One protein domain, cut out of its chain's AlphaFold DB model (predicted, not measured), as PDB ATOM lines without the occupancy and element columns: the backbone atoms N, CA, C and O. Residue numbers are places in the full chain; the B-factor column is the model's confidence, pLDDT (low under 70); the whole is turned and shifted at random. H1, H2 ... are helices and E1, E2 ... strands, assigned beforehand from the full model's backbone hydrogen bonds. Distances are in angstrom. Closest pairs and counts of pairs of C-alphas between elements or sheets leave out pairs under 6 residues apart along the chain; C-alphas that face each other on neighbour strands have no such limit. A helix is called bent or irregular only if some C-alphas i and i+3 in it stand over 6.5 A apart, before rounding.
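What this domain is: This is residues 52 to 199 of the 201 residues of an uncharacterized protein of Candidatus Omnitrophica bacterium (UniProt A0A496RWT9). One strongly twisted, branched sheet is built on a long, bent hairpin, E6 and E7; E8 widens one end of it, beside E7, with H2 crossing over E8. At the other end the sheet splits into two wings, E1 and E5 from the first residues of E7, and E2, E3 and E4 from the last residues of E6, with H1 over E2 and E3 on the opposite face from H2. The printed part has 148 residues with eight named strands and two named helices; along the chain come E1, E2, then H1, then E3, E4, E5, then H2, then E6, E7 and E8; the class is mostly strand, and of the neighbour pairs E2 and E3 are parallel and the others antiparallel. It is compact, with a radius of gyration of the C-alphas of 15.4 A and spans of 43 by 36 by 24 A.

Where its parts are: Find C-alpha 63 at (18.492, -18.449, -3.788); there E1 begins, residues 63 to 69, 19.8 A long. Next come E2, residues 75 to 81, 19.7 A, H1, residues 84 to 89, 8.7 A, E3, residues 94 to 99, 16.2 A, and E4, residues 102 to 105, 9.2 A. E5, residues 113 to 120, 20.1 A, bends by 58 degrees at residue 116. H2 holds residues 125 to 133, 12.2 A. E6, residues 153 to 164, 24.1 A, bends by 96 degrees at residue 156; E7, residues 175 to 187, 29.5 A, bends by 71 degrees at residue 179. E8, residues 191 to 198, 21.8 A, ends at C-alpha 198, (9.130, -9.359, -4.713).

How they stand to each other: Start at E7, which has three neighbours. E6, E7 and E8 form a meander, each strand the antiparallel neighbour of the one before; look at N 161 and O 180, 2.9 A, and N 183 and O 195, 2.8 A. E1 is antiparallel to E7, with N 67 and O 177 at 2.9 A, and to E5, with N 66 and O 117 at 2.7 A. E2 is antiparallel to E6, with N 76 and O 162 at 2.8 A. E2, H1 and E3 make a strand-helix-strand unit, two parallel neighbour strands with a helix between, its crossover right-handed; N 79 and O 94 are 2.8 A apart. E3 and E4 are a hairpin, with N 99 and O 102 at 2.9 A. H1, at a height over the sheet of 8.7 A, lies only just over E2 and E3, with 3 C-alphas on each; the closest C-alphas of H1 and E3 are those of Tyr 87 and Cys 95, 6.2 A. H2, at 8.4 A, runs across E8, at 80 degrees on the local plane; their closest C-alphas, those of Ile 128 and Val 197, are 7.1 A apart. In H2 every O i to N i+4 pair is within hydrogen-bond range, in H1 1 of 2, with 2 of 3 O i to N i+3 pairs.

The domain as a whole: The C-alphas farthest apart, those of Glu 85 and Ser 148, are 44.3 A apart. The printed part has no cut, and its one long link is H2 to E6, residues 134 to 152. Mean pLDDT of the printed part is 84.1; residue 72, residues 108 to 111, residue 142, residues 145 to 148 and residues 167 to 173 are under 70.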
ATOM      1  N   SER A  52      -4.994 -12.823   4.345       89.62
ATOM      2  CA  SER A  52      -4.883 -14.245   4.656       89.62
ATOM      3  C   SER A  52      -4.282 -14.989   3.469       89.62
ATOM      4  O   SER A  52      -4.551 -14.657   2.314       89.62
ATOM      5  N   ILE A  53      -3.465 -15.995   3.768       91.31
ATOM      6  CA  ILE A  53      -2.879 -16.898   2.781       91.31
ATOM      7  C   ILE A  53      -3.427 -18.295   3.069       91.31
ATOM      8  O   ILE A  53      -3.228 -18.823   4.158       91.31
ATOM      9  N   GLU A  54      -4.162 -18.855   2.110       91.06
ATOM     10  CA  GLU A  54      -4.773 -20.191   2.185       91.06
ATOM     11  C   GLU A  54      -4.037 -21.226   1.322       91.06
ATOM     12  O   GLU A  54      -4.464 -22.372   1.219       91.06
ATOM     13  N   THR A  55      -2.924 -20.822   0.717       89.81
ATOM     14  CA  THR A  55      -2.028 -21.676  -0.062       89.81
ATOM     15  C   THR A  55      -0.656 -21.760   0.605       89.81
ATOM     16  O   THR A  55      -0.274 -20.892   1.392       89.81
ATOM     17  N   SER A  56       0.105 -22.807   0.306       88.94
ATOM     18  CA  SER A  56       1.488 -22.916   0.757       88.94
ATOM     19  C   SER A  56       2.401 -22.075  -0.129       88.94
ATOM     20  O   SER A  56       2.521 -22.343  -1.325       88.94
ATOM     21  N   LEU A  57       3.106 -21.120   0.472       90.00
ATOM     22  CA  LEU A  57       4.296 -20.545  -0.136       90.00
ATOM     23  C   LEU A  57       5.434 -21.526   0.125       90.00
ATOM     24  O   LEU A  57       5.924 -21.591   1.243       90.00
ATOM     25  N   ASN A  58       5.798 -22.324  -0.874       88.75
ATOM     26  CA  ASN A  58       6.933 -23.235  -0.779       88.75
ATOM     27  C   ASN A  58       7.907 -22.913  -1.904       88.75
ATOM     28  O   ASN A  58       7.558 -22.999  -3.084       88.75
ATOM     29  N   LEU A  59       9.123 -22.541  -1.525       89.50
ATOM     30  CA  LEU A  59      10.238 -22.401  -2.445       89.50
ATOM     31  C   LEU A  59      11.164 -23.603  -2.255       89.50
ATOM     32  O   LEU A  59      11.598 -23.847  -1.133       89.50
ATOM     33  N   PRO A  60      11.500 -24.344  -3.322       88.19
ATOM     34  CA  PRO A  60      12.423 -25.467  -3.198       88.19
ATOM     35  C   PRO A  60      13.872 -25.021  -2.959       88.19
ATOM     36  O   PRO A  60      14.722 -25.849  -2.659       88.19
ATOM     37  N   VAL A  61      14.171 -23.725  -3.107       90.75
ATOM     38  CA  VAL A  61      15.531 -23.180  -3.067       90.75
ATOM     39  C   VAL A  61      15.596 -21.874  -2.285       90.75
ATOM     40  O   VAL A  61      14.671 -21.064  -2.314       90.75
ATOM     41  N   GLU A  62      16.737 -21.630  -1.642       91.31
ATOM     42  CA  GLU A  62      16.980 -20.415  -0.848       91.31
ATOM     43  C   GLU A  62      17.431 -19.211  -1.694       91.31
ATOM     44  O   GLU A  62      17.348 -18.060  -1.259       91.31
ATOM     45  N   HIS A  63      17.910 -19.464  -2.916       92.75
ATOM     46  CA  HIS A  63      18.492 -18.449  -3.788       92.75
ATOM     47  C   HIS A  63      17.898 -18.532  -5.190       92.75
ATOM     48  O   HIS A  63      17.899 -19.596  -5.806       92.75
ATOM     49  N   LEU A  64      17.466 -17.392  -5.730       93.12
ATOM     50  CA  LEU A  64      17.034 -17.278  -7.122       93.12
ATOM     51  C   LEU A  64      17.881 -16.256  -7.881       93.12
ATOM     52  O   LEU A  64      18.302 -15.245  -7.312       93.12
ATOM     53  N   PRO A  65      18.154 -16.479  -9.176       92.06
ATOM     54  CA  PRO A  65      18.864 -15.503  -9.985       92.06
ATOM     55  C   PRO A  65      17.993 -14.281 -10.255       92.06
ATOM     56  O   PRO A  65      16.773 -14.368 -10.307       92.06
ATOM     57  N   VAL A  66      18.648 -13.150 -10.479       91.12
ATOM     58  CA  VAL A  66      18.119 -11.943 -11.109       91.12
ATOM     59  C   VAL A  66      18.736 -11.855 -12.493       91.12
ATOM     60  O   VAL A  66      19.943 -12.075 -12.655       91.12
ATOM     61  N   TYR A  67      17.930 -11.467 -13.474       89.25
ATOM     62  CA  TYR A  67      18.380 -11.325 -14.849       89.25
ATOM     63  C   TYR A  67      18.274  -9.891 -15.364       89.25
ATOM     64  O   TYR A  67      17.579  -9.037 -14.814       89.25
ATOM     65  N   THR A  68      18.994  -9.629 -16.447       88.12
ATOM     66  CA  THR A  68      18.986  -8.366 -17.185       88.12
ATOM     67  C   THR A  68      18.821  -8.660 -18.668       88.12
ATOM     68  O   THR A  68      19.499  -9.540 -19.191       88.12
ATOM     69  N   GLY A  69      17.916  -7.971 -19.357       83.00
ATOM     70  CA  GLY A  69      17.716  -8.222 -20.774       83.00
ATOM     71  C   GLY A  69      16.569  -7.494 -21.444       83.00
ATOM     72  O   GLY A  69      15.737  -6.860 -20.799       83.00
ATOM     73  N   ASN A  70      16.502  -7.638 -22.763       74.50
ATOM     74  CA  ASN A  70      15.404  -7.113 -23.566       74.50
ATOM     75  C   ASN A  70      14.438  -8.257 -23.884       74.50
ATOM     76  O   ASN A  70      14.692  -9.066 -24.773       74.50
ATOM     77  N   SER A  71      13.334  -8.320 -23.147       70.56
ATOM     78  CA  SER A  71      12.169  -9.133 -23.495       70.56
ATOM     79  C   SER A  71      10.926  -8.253 -23.417       70.56
ATOM     80  O   SER A  71      10.856  -7.301 -22.636       70.56
ATOM     81  N   THR A  72       9.975  -8.530 -24.302       67.25
ATOM     82  CA  THR A  72       8.677  -7.854 -24.359       67.25
ATOM     83  C   THR A  72       7.708  -8.393 -23.307       67.25
ATOM     84  O   THR A  72       6.658  -7.795 -23.080       67.25
ATOM     85  N   GLN A  73       8.049  -9.511 -22.657       76.50
ATOM     86  CA  GLN A  73       7.236 -10.109 -21.608       76.50
ATOM     87  C   GLN A  73       7.441  -9.374 -20.281       76.50
ATOM     88  O   GLN A  73       8.563  -9.178 -19.817       76.50
ATOM     89  N   TYR A  74       6.333  -8.975 -19.659       80.75
ATOM     90  CA  TYR A  74       6.339  -8.297 -18.360       80.75
ATOM     91  C   TYR A  74       6.460  -9.279 -17.189       80.75
ATOM     92  O   TYR A  74       7.022  -8.927 -16.157       80.75
ATOM     93  N   LEU A  75       5.932 -10.490 -17.360       87.19
ATOM     94  CA  LEU A  75       5.934 -11.573 -16.388       87.19
ATOM     95  C   LEU A  75       6.277 -12.865 -17.124       87.19
ATOM     96  O   LEU A  75       5.679 -13.166 -18.156       87.19
ATOM     97  N   ILE A  76       7.232 -13.609 -16.583       87.00
ATOM     98  CA  ILE A  76       7.673 -14.902 -17.092       87.00
ATOM     99  C   ILE A  76       7.443 -15.913 -15.975       87.00
ATOM    100  O   ILE A  76       8.009 -15.770 -14.893       87.00
ATOM    101  N   ALA A  77       6.586 -16.906 -16.194       88.25
ATOM    102  CA  ALA A  77       6.352 -17.946 -15.195       88.25
ATOM    103  C   ALA A  77       7.612 -18.805 -15.009       88.25
ATOM    104  O   ALA A  77       8.371 -18.989 -15.961       88.25
ATOM    105  N   ALA A  78       7.833 -19.331 -13.806       89.75
ATOM    106  CA  ALA A  78       8.943 -20.230 -13.505       89.75
ATOM    107  C   ALA A  78       8.447 -21.635 -13.130       89.75
ATOM    108  O   ALA A  78       7.306 -21.823 -12.711       89.75
ATOM    109  N   CYS A  79       9.311 -22.630 -13.292       88.75
ATOM    110  CA  CYS A  79       9.094 -24.010 -12.869       88.75
ATOM    111  C   CYS A  79      10.390 -24.557 -12.262       88.75
ATOM    112  O   CYS A  79      11.480 -24.265 -12.750       88.75
ATOM    113  N   PHE A  80      10.256 -25.365 -11.215       89.88
ATOM    114  CA  PHE A  80      11.357 -26.095 -10.591       89.88
ATOM    115  C   PHE A  80      11.140 -27.580 -10.842       89.88
ATOM    116  O   PHE A  80      10.017 -28.067 -10.702       89.88
ATOM    117  N   VAL A  81      12.190 -28.270 -11.265       90.44
ATOM    118  CA  VAL A  81      12.150 -29.694 -11.593       90.44
ATOM    119  C   VAL A  81      13.366 -30.391 -11.003       90.44
ATOM    120  O   VAL A  81      14.434 -29.797 -10.900       90.44
ATOM    121  N   ASP A  82      13.213 -31.663 -10.666       89.81
ATOM    122  CA  ASP A  82      14.226 -32.491 -10.000       89.81
ATOM    123  C   ASP A  82      14.971 -33.440 -10.960       89.81
ATOM    124  O   ASP A  82      15.793 -34.261 -10.548       89.81
ATOM    125  N   SER A  83      14.660 -33.370 -12.257       86.31
ATOM    126  CA  SER A  83      15.122 -34.323 -13.264       86.31
ATOM    127  C   SER A  83      15.337 -33.667 -14.625       86.31
ATOM    128  O   SER A  83      14.540 -32.844 -15.077       86.31
ATOM    129  N   ASN A  84      16.399 -34.085 -15.324       85.31
ATOM    130  CA  ASN A  84      16.735 -33.575 -16.661       85.31
ATOM    131  C   ASN A  84      15.608 -33.806 -17.679       85.31
ATOM    132  O   ASN A  84      15.369 -32.965 -18.536       85.31
ATOM    133  N   GLU A  85      14.892 -34.928 -17.585       84.38
ATOM    134  CA  GLU A  85      13.768 -35.219 -18.480       84.38
ATOM    135  C   GLU A  85      12.629 -34.203 -18.308       84.38
ATOM    136  O   GLU A  85      12.070 -33.708 -19.286       84.38
ATOM    137  N   SER A  86      12.319 -33.830 -17.065       84.50
ATOM    138  CA  SER A  86      11.322 -32.801 -16.756       84.50
ATOM    139  C   SER A  86      11.793 -31.400 -17.157       84.50
ATOM    140  O   SER A  86      10.985 -30.579 -17.590       84.50
ATOM    141  N   TYR A  87      13.100 -31.144 -17.064       81.31
ATOM    142  CA  TYR A  87      13.724 -29.873 -17.435       81.31
ATOM    143  C   TYR A  87      13.546 -29.542 -18.916       81.31
ATOM    144  O   TYR A  87      13.068 -28.463 -19.262       81.31
ATOM    145  N   GLU A  88      13.814 -30.514 -19.787       76.19
ATOM    146  CA  GLU A  88      13.631 -30.381 -21.239       76.19
ATOM    147  C   GLU A  88      12.153 -30.208 -21.644       76.19
ATOM    148  O   GLU A  88      11.834 -29.675 -22.710       76.19
ATOM    149  N   ASN A  89      11.224 -30.637 -20.785       79.44
ATOM    150  CA  ASN A  89       9.787 -30.566 -21.035       79.44
ATOM    151  C   ASN A  89       9.131 -29.263 -20.555       79.44
ATOM    152  O   ASN A  89       7.979 -29.004 -20.917       79.44
ATOM    153  N   CYS A  90       9.825 -28.415 -19.787       74.62
ATOM    154  CA  CYS A  90       9.248 -27.159 -19.315       74.62
ATOM    155  C   CYS A  90       9.306 -26.069 -20.403       74.62
ATOM    156  O   CYS A  90      10.189 -25.211 -20.437       74.62
ATOM    157  N   ARG A  91       8.345 -26.121 -21.331       70.50
ATOM    158  CA  ARG A  91       8.189 -25.147 -22.421       70.50
ATOM    159  C   ARG A  91       7.543 -23.850 -21.915       70.50
ATOM    160  O   ARG A  91       6.713 -23.876 -21.013       70.50
ATOM    161  N   ASP A  92       7.933 -22.720 -22.507       74.25
ATOM    162  CA  ASP A  92       7.369 -21.376 -22.269       74.25
ATOM    163  C   ASP A  92       7.492 -20.816 -20.831       74.25
ATOM    164  O   ASP A  92       6.847 -19.824 -20.486       74.25
ATOM    165  N   ARG A  93       8.344 -21.416 -19.990       84.12
ATOM    166  CA  ARG A  93       8.602 -21.005 -18.600       84.12
ATOM    167  C   ARG A  93      10.099 -20.952 -18.306       84.12
ATOM    168  O   ARG A  93      10.901 -21.576 -18.996       84.12
ATOM    169  N   LEU A  94      10.476 -20.239 -17.244       86.06
ATOM    170  CA  LEU A  94      11.818 -20.327 -16.685       86.06
ATOM    171  C   LEU A  94      11.998 -21.621 -15.902       86.06
ATOM    172  O   LEU A  94      11.537 -21.717 -14.769       86.06
ATOM    173  N   CYS A  95      12.656 -22.601 -16.518       87.25
ATOM    174  CA  CYS A  95      12.899 -23.896 -15.897       87.25
ATOM    175  C   CYS A  95      14.182 -23.938 -15.086       87.25
ATOM    176  O   CYS A  95      15.250 -23.588 -15.568       87.25
ATOM    177  N   PHE A  96      14.088 -24.401 -13.855       89.88
ATOM    178  CA  PHE A  96      15.208 -24.521 -12.945       89.88
ATOM    179  C   PHE A  96      15.398 -25.983 -12.582       89.88
ATOM    180  O   PHE A  96      14.473 -26.609 -12.064       89.88
ATOM    181  N   LEU A  97      16.591 -26.512 -12.858       88.69
ATOM    182  CA  LEU A  97      16.959 -27.845 -12.406       88.69
ATOM    183  C   LEU A  97      17.450 -27.737 -10.967       88.69
ATOM    184  O   LEU A  97      18.476 -27.107 -10.695       88.69
ATOM    185  N   GLU A  98      16.693 -28.339 -10.067       89.44
ATOM    186  CA  GLU A  98      16.956 -28.400  -8.641       89.44
ATOM    187  C   GLU A  98      17.611 -29.740  -8.289       89.44
ATOM    188  O   GLU A  98      17.177 -30.801  -8.734       89.44
ATOM    189  N   GLU A  99      18.655 -29.704  -7.465       87.62
ATOM    190  CA  GLU A  99      19.238 -30.894  -6.858       87.62
ATOM    191  C   GLU A  99      19.519 -30.609  -5.377       87.62
ATOM    192  O   GLU A  99      20.397 -29.816  -5.044       87.62
ATOM    193  N   LYS A 100      18.777 -31.273  -4.478       86.12
ATOM    194  CA  LYS A 100      18.932 -31.167  -3.011       86.12
ATOM    195  C   LYS A 100      18.755 -29.739  -2.468       86.12
ATOM    196  O   LYS A 100      19.519 -29.319  -1.602       86.12
ATOM    197  N   GLY A 101      17.753 -29.009  -2.955       82.69
ATOM    198  CA  GLY A 101      17.478 -27.639  -2.515       82.69
ATOM    199  C   GLY A 101      18.421 -26.574  -3.085       82.69
ATOM    200  O   GLY A 101      18.340 -25.403  -2.710       82.69
ATOM    201  N   GLU A 102      19.304 -26.953  -4.013       84.19
ATOM    202  CA  GLU A 102      20.171 -26.034  -4.743       84.19
ATOM    203  C   GLU A 102      19.835 -26.020  -6.234       84.19
ATOM    204  O   GLU A 102      19.434 -27.024  -6.826       84.19
ATOM    205  N   LEU A 103      20.033 -24.863  -6.866       87.06
ATOM    206  CA  LEU A 103      19.912 -24.733  -8.313       87.06
ATOM    207  C   LEU A 103      21.174 -25.249  -8.997       87.06
ATOM    208  O   LEU A 103      22.234 -24.628  -8.910       87.06
ATOM    209  N   LYS A 104      21.037 -26.357  -9.727       84.94
ATOM    210  CA  LYS A 104      22.111 -26.945 -10.529       84.94
ATOM    211  C   LYS A 104      22.270 -26.240 -11.868       84.94
ATOM    212  O   LYS A 104      23.391 -25.964 -12.291       84.94
ATOM    213  N   GLU A 105      21.153 -25.941 -12.530       75.06
ATOM    214  CA  GLU A 105      21.157 -25.265 -13.825       75.06
ATOM    215  C   GLU A 105      20.137 -24.134 -13.885       75.06
ATOM    216  O   GLU A 105      18.965 -24.273 -13.523       75.06
ATOM    217  N   PHE A 106      20.612 -23.000 -14.397       74.06
ATOM    218  CA  PHE A 106      19.772 -21.879 -14.778       74.06
ATOM    219  C   PHE A 106      19.409 -22.017 -16.242       74.06
ATOM    220  O   PHE A 106      20.254 -22.389 -17.064       74.06
ATOM    221  N   PRO A 107      18.190 -21.643 -16.607       70.31
ATOM    222  CA  PRO A 107      17.790 -21.818 -17.972       70.31
ATOM    223  C   PRO A 107      18.408 -20.757 -18.881       70.31
ATOM    224  O   PRO A 107      18.501 -19.571 -18.549       70.31
ATOM    225  N   ARG A 108      18.838 -21.197 -20.068       62.75
ATOM    226  CA  ARG A 108      19.339 -20.329 -21.142       62.75
ATOM    227  C   ARG A 108      18.163 -19.697 -21.866       62.75
ATOM    228  O   ARG A 108      17.827 -20.096 -22.978       62.75
ATOM    229  N   ILE A 109      17.479 -18.765 -21.219       60.69
ATOM    230  CA  ILE A 109      16.208 -18.285 -21.761       60.69
ATOM    231  C   ILE A 109      16.415 -16.936 -22.396       60.69
ATOM    232  O   ILE A 109      16.758 -15.970 -21.725       60.69
ATOM    233  N   TYR A 110      16.159 -16.918 -23.701       61.38
ATOM    234  CA  TYR A 110      16.235 -15.778 -24.602       61.38
ATOM    235  C   TYR A 110      17.668 -15.338 -24.920       61.38
ATOM    236  O   TYR A 110      18.476 -15.075 -24.035       61.38
ATOM    237  N   GLU A 111      17.960 -15.142 -26.210       58.94
ATOM    238  CA  GLU A 111      19.237 -14.584 -26.703       58.94
ATOM    239  C   GLU A 111      19.597 -13.230 -26.052       58.94
ATOM    240  O   GLU A 111      20.750 -12.795 -26.078       58.94
ATOM    241  N   ASN A 112      18.617 -12.582 -25.416       71.81
ATOM    242  CA  ASN A 112      18.705 -11.231 -24.888       71.81
ATOM    243  C   ASN A 112      18.544 -11.111 -23.368       71.81
ATOM    244  O   ASN A 112      18.558  -9.977 -22.896       71.81
ATOM    245  N   ILE A 113      18.395 -12.202 -22.602       78.88
ATOM    246  CA  ILE A 113      18.376 -12.155 -21.128       78.88
ATOM    247  C   ILE A 113      19.643 -12.817 -20.574       78.88
ATOM    248  O   ILE A 113      20.054 -13.890 -21.000       78.88
ATOM    249  N   ARG A 114      20.308 -12.143 -19.634       83.88
ATOM    250  CA  ARG A 114      21.589 -12.553 -19.053       83.88
ATOM    251  C   ARG A 114      21.498 -12.614 -17.540       83.88
ATOM    252  O   ARG A 114      20.912 -11.735 -16.907       83.88
ATOM    253  N   TYR A 115      22.126 -13.639 -16.969       86.56
ATOM    254  CA  TYR A 115      22.326 -13.749 -15.528       86.56
ATOM    255  C   TYR A 115      23.058 -12.516 -14.991       86.56
ATOM    256  O   TYR A 115      24.013 -12.032 -15.603       86.56
ATOM    257  N   ARG A 116      22.607 -12.015 -13.837       88.19
ATOM    258  CA  ARG A 116      23.224 -10.873 -13.158       88.19
ATOM    259  C   ARG A 116      23.800 -11.251 -11.800       88.19
ATOM    260  O   ARG A 116      24.964 -10.968 -11.541       88.19
ATOM    261  N   LYS A 117      22.967 -11.797 -10.915       91.44
ATOM    262  CA  LYS A 117      23.326 -12.158  -9.536       91.44
ATOM    263  C   LYS A 117      22.306 -13.125  -8.949       91.44
ATOM    264  O   LYS A 117      21.184 -13.168  -9.442       91.44
ATOM    265  N   LEU A 118      22.661 -13.809  -7.867       92.50
ATOM    266  CA  LEU A 118      21.707 -14.483  -6.988       92.50
ATOM    267  C   LEU A 118      21.164 -13.509  -5.934       92.50
ATOM    268  O   LEU A 118      21.845 -12.556  -5.543       92.50
ATOM    269  N   VAL A 119      19.929 -13.741  -5.501       93.75
ATOM    270  CA  VAL A 119      19.294 -13.068  -4.366       93.75
ATOM    271  C   VAL A 119      18.671 -14.104  -3.444       93.75
ATOM    272  O   VAL A 119      18.158 -15.120  -3.916       93.75
ATOM    273  N   ASN A 120      18.703 -13.827  -2.143       94.31
ATOM    274  CA  ASN A 120      18.053 -14.665  -1.147       94.31
ATOM    275  C   ASN A 120      16.551 -14.465  -1.269       94.31
ATOM    276  O   ASN A 120      16.077 -13.325  -1.282       94.31
ATOM    277  N   VAL A 121      15.819 -15.565  -1.362       93.44
ATOM    278  CA  VAL A 121      14.364 -15.545  -1.461       93.44
ATOM    279  C   VAL A 121      13.722 -15.996  -0.164       93.44
ATOM    280  O   VAL A 121      14.362 -16.589   0.701       93.44
ATOM    281  N   THR A 122      12.455 -15.642   0.007       93.00
ATOM    282  CA  THR A 122      11.692 -15.986   1.196       93.00
ATOM    283  C   THR A 122      10.327 -16.525   0.826       93.00
ATOM    284  O   THR A 122       9.613 -15.964  -0.005       93.00
ATOM    285  N   ASP A 123       9.969 -17.608   1.491       92.06
ATOM    286  CA  ASP A 123       8.649 -18.221   1.535       92.06
ATOM    287  C   ASP A 123       7.905 -17.896   2.846       92.06
ATOM    288  O   ASP A 123       6.791 -18.360   3.086       92.06
ATOM    289  N   ASP A 124       8.486 -17.029   3.683       93.62
ATOM    290  CA  ASP A 124       7.896 -16.575   4.935       93.62
ATOM    291  C   ASP A 124       6.633 -15.748   4.659       93.62
ATOM    292  O   ASP A 124       6.675 -14.558   4.317       93.62
ATOM    293  N   SER A 125       5.489 -16.402   4.851       91.31
ATOM    294  CA  SER A 125       4.161 -15.815   4.671       91.31
ATOM    295  C   SER A 125       3.967 -14.513   5.444       91.31
ATOM    296  O   SER A 125       3.291 -13.614   4.941       91.31
ATOM    297  N   SER A 126       4.591 -14.354   6.617       90.88
ATOM    298  CA  SER A 126       4.466 -13.131   7.415       90.88
ATOM    299  C   SER A 126       5.096 -11.929   6.708       90.88
ATOM    300  O   SER A 126       4.479 -10.865   6.627       90.88
ATOM    301  N   LYS A 127       6.264 -12.115   6.081       91.50
ATOM    302  CA  LYS A 127       6.946 -11.066   5.307       91.50
ATOM    303  C   LYS A 127       6.170 -10.698   4.052       91.50
ATOM    304  O   LYS A 127       6.068  -9.516   3.725       91.50
ATOM    305  N   ILE A 128       5.606 -11.688   3.359       92.38
ATOM    306  CA  ILE A 128       4.776 -11.455   2.169       92.38
ATOM    307  C   ILE A 128       3.503 -10.686   2.535       92.38
ATOM    308  O   ILE A 128       3.170  -9.696   1.882       92.38
ATOM    309  N   ILE A 129       2.834 -11.078   3.622       90.31
ATOM    310  CA  ILE A 129       1.677 -10.359   4.165       90.31
ATOM    311  C   ILE A 129       2.040  -8.906   4.487       90.31
ATOM    312  O   ILE A 129       1.306  -7.993   4.108       90.31
ATOM    313  N   ASP A 130       3.170  -8.674   5.150       88.06
ATOM    314  CA  ASP A 130       3.588  -7.326   5.527       88.06
ATOM    315  C   ASP A 130       3.911  -6.448   4.313       88.06
ATOM    316  O   ASP A 130       3.516  -5.281   4.296       88.06
ATOM    317  N   LYS A 131       4.534  -7.000   3.261       89.31
ATOM    318  CA  LYS A 131       4.713  -6.289   1.982       89.31
ATOM    319  C   LYS A 131       3.363  -5.859   1.396       89.31
ATOM    320  O   LYS A 131       3.182  -4.694   1.048       89.31
ATOM    321  N   ILE A 132       2.368  -6.751   1.375       89.06
ATOM    322  CA  ILE A 132       1.025  -6.437   0.858       89.06
ATOM    323  C   ILE A 132       0.340  -5.339   1.684       89.06
ATOM    324  O   ILE A 132      -0.255  -4.424   1.114       89.06
ATOM    325  N   ARG A 133       0.452  -5.397   3.017       84.75
ATOM    326  CA  ARG A 133      -0.101  -4.381   3.933       84.75
ATOM    327  C   ARG A 133       0.530  -3.004   3.746       84.75
ATOM    328  O   ARG A 133      -0.143  -1.990   3.903       84.75
ATOM    329  N   ARG A 134       1.822  -2.958   3.411       83.56
ATOM    330  CA  ARG A 134       2.543  -1.710   3.113       83.56
ATOM    331  C   ARG A 134       2.307  -1.197   1.691       83.56
ATOM    332  O   ARG A 134       2.770  -0.110   1.361       83.56
ATOM    333  N   GLY A 135       1.579  -1.942   0.857       82.19
ATOM    334  CA  GLY A 135       1.400  -1.599  -0.554       82.19
ATOM    335  C   GLY A 135       2.627  -1.897  -1.421       82.19
ATOM    336  O   GLY A 135       2.721  -1.392  -2.535       82.19
ATOM    337  N   GLU A 136       3.564  -2.711  -0.932       86.94
ATOM    338  CA  GLU A 136       4.785  -3.135  -1.631       86.94
ATOM    339  C   GLU A 136       4.487  -4.317  -2.569       86.94
ATOM    340  O   GLU A 136       5.046  -5.407  -2.444       86.94
ATOM    341  N   PHE A 137       3.553  -4.112  -3.497       88.50
ATOM    342  CA  PHE A 137       3.171  -5.097  -4.505       88.50
ATOM    343  C   PHE A 137       2.862  -4.425  -5.847       88.50
ATOM    344  O   PHE A 137       2.429  -3.272  -5.923       88.50
ATOM    345  N   TYR A 138       3.045  -5.181  -6.920       87.19
ATOM    346  CA  TYR A 138       2.629  -4.821  -8.270       87.19
ATOM    347  C   TYR A 138       1.431  -5.671  -8.697       87.19
ATOM    348  O   TYR A 138       0.933  -6.508  -7.947       87.19
ATOM    349  N   THR A 139       0.951  -5.451  -9.912       85.50
ATOM    350  CA  THR A 139      -0.167  -6.201 -10.490       85.50
ATOM    351  C   THR A 139       0.250  -6.859 -11.794       85.50
ATOM    352  O   THR A 139       1.306  -6.572 -12.342       85.50
ATOM    353  N   SER A 140      -0.595  -7.713 -12.358       77.44
ATOM    354  CA  SER A 140      -0.394  -8.182 -13.734       77.44
ATOM    355  C   SER A 140      -0.628  -7.089 -14.792       77.44
ATOM    356  O   SER A 140      -0.253  -7.260 -15.948       77.44
ATOM    357  N   ASN A 141      -1.225  -5.946 -14.422       78.25
ATOM    358  CA  ASN A 141      -1.471  -4.819 -15.321       78.25
ATOM    359  C   ASN A 141      -0.722  -3.547 -14.867       78.25
ATOM    360  O   ASN A 141      -1.236  -2.822 -14.007       78.25
ATOM    361  N   PRO A 142       0.403  -3.197 -15.525       69.81
ATOM    362  CA  PRO A 142       1.217  -2.022 -15.204       69.81
ATOM    363  C   PRO A 142       0.458  -0.708 -15.080       69.81
ATOM    364  O   PRO A 142       0.786   0.130 -14.248       69.81
ATOM    365  N   LYS A 143      -0.608  -0.537 -15.865       72.06
ATOM    366  CA  LYS A 143      -1.380   0.710 -15.904       72.06
ATOM    367  C   LYS A 143      -2.258   0.924 -14.670       72.06
ATOM    368  O   LYS A 143      -2.770   2.023 -14.491       72.06
ATOM    369  N   ARG A 144      -2.475  -0.111 -13.848       70.06
ATOM    370  CA  ARG A 144      -3.288  -0.021 -12.620       70.06
ATOM    371  C   ARG A 144      -2.471   0.353 -11.384       70.06
ATOM    372  O   ARG A 144      -3.051   0.507 -10.315       70.06
ATOM    373  N   HIS A 145      -1.151   0.473 -11.506       66.44
ATOM    374  CA  HIS A 145      -0.274   0.786 -10.384       66.44
ATOM    375  C   HIS A 145       0.088   2.282 -10.342       66.44
ATOM    376  O   HIS A 145       0.312   2.874 -11.398       66.44
ATOM    377  N   PRO A 146       0.187   2.898  -9.146       65.31
ATOM    378  CA  PRO A 146      -0.060   2.314  -7.824       65.31
ATOM    379  C   PRO A 146      -1.552   2.067  -7.564       65.31
ATOM    380  O   PRO A 146      -2.384   2.947  -7.791       65.31
ATOM    381  N   MET A 147      -1.885   0.877  -7.055       67.62
ATOM    382  CA  MET A 147      -3.233   0.600  -6.556       67.62
ATOM    383  C   MET A 147      -3.397   1.197  -5.158       67.62
ATOM    384  O   MET A 147      -2.456   1.224  -4.365       67.62
ATOM    385  N   SER A 148      -4.599   1.679  -4.846       65.69
ATOM    386  CA  SER A 148      -4.974   1.995  -3.466       65.69
ATOM    387  C   SER A 148      -5.189   0.719  -2.640       65.69
ATOM    388  O   SER A 148      -5.022  -0.401  -3.117       65.69
ATOM    389  N   TYR A 149      -5.551   0.908  -1.375       74.44
ATOM    390  CA  TYR A 149      -5.829  -0.138  -0.400       74.44
ATOM    391  C   TYR A 149      -6.750  -1.254  -0.937       74.44
ATOM    392  O   TYR A 149      -7.840  -0.978  -1.443       74.44
ATOM    393  N   LEU A 150      -6.319  -2.516  -0.804       80.62
ATOM    394  CA  LEU A 150      -7.010  -3.686  -1.371       80.62
ATOM    395  C   LEU A 150      -8.230  -4.154  -0.560       80.62
ATOM    396  O   LEU A 150      -9.024  -4.950  -1.063       80.62
ATOM    397  N   GLY A 151      -8.391  -3.687   0.681       81.25
ATOM    398  CA  GLY A 151      -9.430  -4.200   1.572       81.25
ATOM    399  C   GLY A 151      -9.047  -5.529   2.220       81.25
ATOM    400  O   GLY A 151      -7.891  -5.736   2.599       81.25
ATOM    401  N   ARG A 152     -10.021  -6.433   2.354       85.00
ATOM    402  CA  ARG A 152      -9.763  -7.827   2.745       85.00
ATOM    403  C   ARG A 152      -9.156  -8.564   1.559       85.00
ATOM    404  O   ARG A 152      -9.728  -8.524   0.475       85.00
ATOM    405  N   VAL A 153      -8.025  -9.225   1.776       89.31
ATOM    406  CA  VAL A 153      -7.273  -9.965   0.761       89.31
ATOM    407  C   VAL A 153      -7.193 -11.426   1.181       89.31
ATOM    408  O   VAL A 153      -6.640 -11.737   2.233       89.31
ATOM    409  N   LYS A 154      -7.720 -12.315   0.344       92.38
ATOM    410  CA  LYS A 154      -7.612 -13.766   0.498       92.38
ATOM    411  C   LYS A 154      -6.786 -14.318  -0.653       92.38
ATOM    412  O   LYS A 154      -7.255 -14.335  -1.787       92.38
ATOM    413  N   ILE A 155      -5.560 -14.741  -0.366       95.56
ATOM    414  CA  ILE A 155      -4.675 -15.396  -1.334       95.56
ATOM    415  C   ILE A 155      -5.013 -16.881  -1.339       95.56
ATOM    416  O   ILE A 155      -4.907 -17.539  -0.305       95.56
ATOM    417  N   PHE A 156      -5.433 -17.389  -2.492       93.81
ATOM    418  CA  PHE A 156      -5.892 -18.771  -2.647       93.81
ATOM    419  C   PHE A 156      -4.963 -19.619  -3.519       93.81
ATOM    420  O   PHE A 156      -5.087 -20.837  -3.510       93.81
ATOM    421  N   ASP A 157      -4.049 -18.992  -4.261       96.25
ATOM    422  CA  ASP A 157      -3.057 -19.683  -5.079       96.25
ATOM    423  C   ASP A 157      -1.793 -18.823  -5.229       96.25
ATOM    424  O   ASP A 157      -1.837 -17.594  -5.090       96.25
ATOM    425  N   SER A 158      -0.657 -19.480  -5.444       95.06
ATOM    426  CA  SER A 158       0.655 -18.845  -5.500       95.06
ATOM    427  C   SER A 158       1.620 -19.622  -6.381       95.06
ATOM    428  O   SER A 158       1.801 -20.824  -6.197       95.06
ATOM    429  N   GLU A 159       2.336 -18.911  -7.241       94.75
ATOM    430  CA  GLU A 159       3.450 -19.459  -8.011       94.75
ATOM    431  C   GLU A 159       4.646 -18.499  -8.015       94.75
ATOM    432  O   GLU A 159       4.540 -17.330  -7.630       94.75
ATOM    433  N   ILE A 160       5.806 -18.994  -8.446       93.94
ATOM    434  CA  ILE A 160       6.987 -18.159  -8.667       93.94
ATOM    435  C   ILE A 160       7.024 -17.715 -10.123       93.94
ATOM    436  O   ILE A 160       6.851 -18.502 -11.055       93.94
ATOM    437  N   GLY A 161       7.306 -16.434 -10.311       92.69
ATOM    438  CA  GLY A 161       7.519 -15.838 -11.616       92.69
ATOM    439  C   GLY A 161       8.663 -14.840 -11.598       92.69
ATOM    440  O   GLY A 161       9.275 -14.554 -10.571       92.69
ATOM    441  N   TYR A 162       8.944 -14.296 -12.771       91.06
ATOM    442  CA  TYR A 162       9.961 -13.291 -13.005       91.06
ATOM    443  C   TYR A 162       9.329 -12.084 -13.648       91.06
ATOM    444  O   TYR A 162       8.814 -12.152 -14.763       91.06
ATOM    445  N   TYR A 163       9.378 -10.974 -12.937       88.50
ATOM    446  CA  TYR A 163       8.708  -9.758 -13.343       88.50
ATOM    447  C   TYR A 163       9.733  -8.696 -13.758       88.50
ATOM    448  O   TYR A 163      10.774  -8.531 -13.116       88.50
ATOM    449  N   ASN A 164       9.452  -7.998 -14.861       86.81
ATOM    450  CA  ASN A 164      10.309  -6.944 -15.397       86.81
ATOM    451  C   ASN A 164      10.062  -5.616 -14.666       86.81
ATOM    452  O   ASN A 164       9.181  -4.836 -15.034       86.81
ATOM    453  N   GLN A 165      10.896  -5.327 -13.666       78.44
ATOM    454  CA  GLN A 165      10.790  -4.143 -12.809       78.44
ATOM    455  C   GLN A 165      10.901  -2.818 -13.584       78.44
ATOM    456  O   GLN A 165      10.322  -1.806 -13.182       78.44
ATOM    457  N   THR A 166      11.613  -2.811 -14.715       74.06
ATOM    458  CA  THR A 166      11.861  -1.604 -15.519       74.06
ATOM    459  C   THR A 166      10.572  -1.046 -16.138       74.06
ATOM    460  O   THR A 166      10.446   0.172 -16.282       74.06
ATOM    461  N   LEU A 167       9.576  -1.898 -16.421       66.06
ATOM    462  CA  LEU A 167       8.306  -1.482 -17.034       66.06
ATOM    463  C   LEU A 167       7.467  -0.570 -16.131       66.06
ATOM    464  O   LEU A 167       6.816   0.343 -16.630       66.06
ATOM    465  N   TYR A 168       7.510  -0.760 -14.812       61.28
ATOM    466  CA  TYR A 168       6.786   0.106 -13.870       61.28
ATOM    467  C   TYR A 168       7.555   1.378 -13.512       61.28
ATOM    468  O   TYR A 168       6.972   2.327 -12.995       61.28
ATOM    469  N   GLN A 169       8.856   1.427 -13.807       62.09
ATOM    470  CA  GLN A 169       9.646   2.648 -13.663       62.09
ATOM    471  C   GLN A 169       9.544   3.563 -14.894       62.09
ATOM    472  O   GLN A 169      10.144   4.634 -14.875       62.09
ATOM    473  N   PHE A 170       8.815   3.155 -15.948       56.28
ATOM    474  CA  PHE A 170       8.711   3.867 -17.231       56.28
ATOM    475  C   PHE A 170      10.078   4.274 -17.810       56.28
ATOM    476  O   PHE A 170      10.215   5.323 -18.435       56.28
ATOM    477  N   LYS A 171      11.113   3.460 -17.572       57.59
ATOM    478  CA  LYS A 171      12.460   3.713 -18.089       57.59
ATOM    479  C   LYS A 171      12.659   2.935 -19.379       57.59
ATOM    480  O   LYS A 171      12.462   1.724 -19.409       57.59
ATOM    481  N   GLU A 172      13.087   3.622 -20.428       55.47
ATOM    482  CA  GLU A 172      13.618   2.959 -21.616       55.47
ATOM    483  C   GLU A 172      14.986   2.340 -21.289       55.47
ATOM    484  O   GLU A 172      15.804   2.951 -20.598       55.47
ATOM    485  N   GLY A 173      15.237   1.117 -21.761       63.34
ATOM    486  CA  GLY A 173      16.517   0.430 -21.584       63.34
ATOM    487  C   GLY A 173      16.386  -1.052 -21.242       63.34
ATOM    488  O   GLY A 173      15.318  -1.649 -21.371       63.34
ATOM    489  N   THR A 174      17.500  -1.645 -20.810       71.50
ATOM    490  CA  THR A 174      17.582  -3.064 -20.456       71.50
ATOM    491  C   THR A 174      16.663  -3.395 -19.274       71.50
ATOM    492  O   THR A 174      16.770  -2.800 -18.199       71.50
ATOM    493  N   GLY A 175      15.745  -4.341 -19.475       76.25
ATOM    494  CA  GLY A 175      14.803  -4.810 -18.459       76.25
ATOM    495  C   GLY A 175      15.501  -5.557 -17.324       76.25
ATOM    496  O   GLY A 175      16.436  -6.320 -17.568       76.25
ATOM    497  N   PHE A 176      15.047  -5.360 -16.087       86.62
ATOM    498  CA  PHE A 176      15.511  -6.108 -14.917       86.62
ATOM    499  C   PHE A 176      14.445  -7.109 -14.486       86.62
ATOM    500  O   PHE A 176      13.373  -6.711 -14.037       86.62
ATOM    501  N   TYR A 177      14.754  -8.399 -14.604       89.00
ATOM    502  CA  TYR A 177      13.847  -9.486 -14.244       89.00
ATOM    503  C   TYR A 177      14.188  -9.987 -12.855       89.00
ATOM    504  O   TYR A 177      15.265 -10.555 -12.638       89.00
ATOM    505  N   VAL A 178      13.267  -9.771 -11.925       91.50
ATOM    506  CA  VAL A 178      13.421 -10.156 -10.523       91.50
ATOM    507  C   VAL A 178      12.426 -11.256 -10.158       91.50
ATOM    508  O   VAL A 178      11.310 -11.246 -10.688       91.50
ATOM    509  N   PRO A 179      12.803 -12.195  -9.273       94.19
ATOM    510  CA  PRO A 179      11.883 -13.216  -8.802       94.19
ATOM    511  C   PRO A 179      10.771 -12.578  -7.962       94.19
ATOM    512  O   PRO A 179      11.020 -11.757  -7.072       94.19
ATOM    513  N   VAL A 180       9.534 -12.969  -8.249       94.88
ATOM    514  CA  VAL A 180       8.324 -12.520  -7.561       94.88
ATOM    515  C   VAL A 180       7.444 -13.710  -7.207       94.88
ATOM    516  O   VAL A 180       7.352 -14.681  -7.957       94.88
ATOM    517  N   TRP A 181       6.745 -13.589  -6.088       95.88
ATOM    518  CA  TRP A 181       5.534 -14.341  -5.825       95.88
ATOM    519  C   TRP A 181       4.406 -13.777  -6.682       95.88
ATOM    520  O   TRP A 181       4.048 -12.603  -6.560       95.88
ATOM    521  N   VAL A 182       3.854 -14.619  -7.547       95.44
ATOM    522  CA  VAL A 182       2.623 -14.369  -8.292       95.44
ATOM    523  C   VAL A 182       1.485 -14.921  -7.445       95.44
ATOM    524  O   VAL A 182       1.313 -16.129  -7.328       95.44
ATOM    525  N   LEU A 183       0.752 -14.029  -6.788       95.62
ATOM    526  CA  LEU A 183      -0.292 -14.373  -5.831       95.62
ATOM    527  C   LEU A 183      -1.656 -14.120  -6.460       95.62
ATOM    528  O   LEU A 183      -1.989 -12.982  -6.806       95.62
ATOM    529  N   HIS A 184      -2.469 -15.163  -6.568       95.94
ATOM    530  CA  HIS A 184      -3.855 -15.028  -6.989       95.94
ATOM    531  C   HIS A 184      -4.727 -14.795  -5.760       95.94
ATOM    532  O   HIS A 184      -4.747 -15.592  -4.816       95.94
ATOM    533  N   ALA A 185      -5.421 -13.660  -5.762       94.50
ATOM    534  CA  ALA A 185      -6.133 -13.176  -4.596       94.50
ATOM    535  C   ALA A 185      -7.550 -12.721  -4.929       94.50
ATOM    536  O   ALA A 185      -7.833 -12.204  -6.009       94.50
ATOM    537  N   GLU A 186      -8.442 -12.874  -3.960       91.69
ATOM    538  CA  GLU A 186      -9.730 -12.197  -3.931       91.69
ATOM    539  C   GLU A 186      -9.634 -10.997  -2.989       91.69
ATOM    540  O   GLU A 186      -9.206 -11.118  -1.839       91.69
ATOM    541  N   THR A 187      -9.998  -9.828  -3.505       88.56
ATOM    542  CA  THR A 187      -9.949  -8.549  -2.800       88.56
ATOM    543  C   THR A 187     -11.356  -7.981  -2.673       88.56
ATOM    544  O   THR A 187     -12.144  -8.047  -3.619       88.56
ATOM    545  N   SER A 188     -11.693  -7.387  -1.529       82.31
ATOM    546  CA  SER A 188     -13.023  -6.783  -1.359       82.31
ATOM    547  C   SER A 188     -13.238  -5.551  -2.240       82.31
ATOM    548  O   SER A 188     -14.375  -5.242  -2.577       82.31
ATOM    549  N   ASN A 189     -12.160  -4.854  -2.617       83.19
ATOM    550  CA  ASN A 189     -12.253  -3.589  -3.349       83.19
ATOM    551  C   ASN A 189     -12.163  -3.757  -4.870       83.19
ATOM    552  O   ASN A 189     -12.678  -2.915  -5.603       83.19
ATOM    553  N   TYR A 190     -11.515  -4.823  -5.349       83.88
ATOM    554  CA  TYR A 190     -11.240  -5.031  -6.775       83.88
ATOM    555  C   TYR A 190     -11.670  -6.413  -7.285       83.88
ATOM    556  O   TYR A 190     -11.533  -6.705  -8.470       83.88
ATOM    557  N   GLY A 191     -12.226  -7.268  -6.422       87.94
ATOM    558  CA  GLY A 191     -12.540  -8.648  -6.771       87.94
ATOM    559  C   GLY A 191     -11.265  -9.461  -6.978       87.94
ATOM    560  O   GLY A 191     -10.305  -9.329  -6.216       87.94
ATOM    561  N   LYS A 192     -11.255 -10.324  -7.998       91.69
ATOM    562  CA  LYS A 192     -10.105 -11.183  -8.301       91.69
ATOM    563  C   LYS A 192      -8.956 -10.375  -8.896       91.69
ATOM    564  O   LYS A 192      -9.116  -9.749  -9.940       91.69
ATOM    565  N   GLU A 193      -7.793 -10.470  -8.270       91.50
ATOM    566  CA  GLU A 193      -6.576  -9.782  -8.681       91.50
ATOM    567  C   GLU A 193      -5.371 -10.728  -8.667       91.50
ATOM    568  O   GLU A 193      -5.365 -11.776  -8.018       91.50
ATOM    569  N   THR A 194      -4.337 -10.356  -9.423       93.56
ATOM    570  CA  THR A 194      -3.025 -11.015  -9.386       93.56
ATOM    571  C   THR A 194      -2.014 -10.023  -8.843       93.56
ATOM    572  O   THR A 194      -1.729  -9.014  -9.493       93.56
ATOM    573  N   LEU A 195      -1.512 -10.303  -7.645       92.94
ATOM    574  CA  LEU A 195      -0.536  -9.475  -6.950       92.94
ATOM    575  C   LEU A 195       0.858 -10.040  -7.211       92.94
ATOM    576  O   LEU A 195       1.078 -11.239  -7.070       92.94
ATOM    577  N   LEU A 196       1.797  -9.180  -7.582       93.31
ATOM    578  CA  LEU A 196       3.197  -9.543  -7.763       93.31
ATOM    579  C   LEU A 196       3.988  -8.963  -6.593       93.31
ATOM    580  O   LEU A 196       4.098  -7.743  -6.464       93.31
ATOM    581  N   VAL A 197       4.525  -9.822  -5.736       93.44
ATOM    582  CA  VAL A 197       5.302  -9.415  -4.560       93.44
ATOM    583  C   VAL A 197       6.737  -9.878  -4.749       93.44
ATOM    584  O   VAL A 197       6.969 -11.049  -5.021       93.44
ATOM    585  N   GLU A 198       7.714  -8.984  -4.611       93.38
ATOM    586  CA  GLU A 198       9.130  -9.359  -4.713       93.38
ATOM    587  C   GLU A 198       9.466 -10.489  -3.730       93.38
ATOM    588  O   GLU A 198       9.224 -10.366  -2.525       93.38
ATOM    589  N   ALA A 199      10.021 -11.588  -4.248       92.62
ATOM    590  CA  ALA A 199      10.295 -12.790  -3.462       92.62
ATOM    591  C   ALA A 199      11.573 -12.675  -2.618       92.62
ATOM    592  O   ALA A 199      11.821 -13.530  -1.776       92.62
TER     593      ALA A 199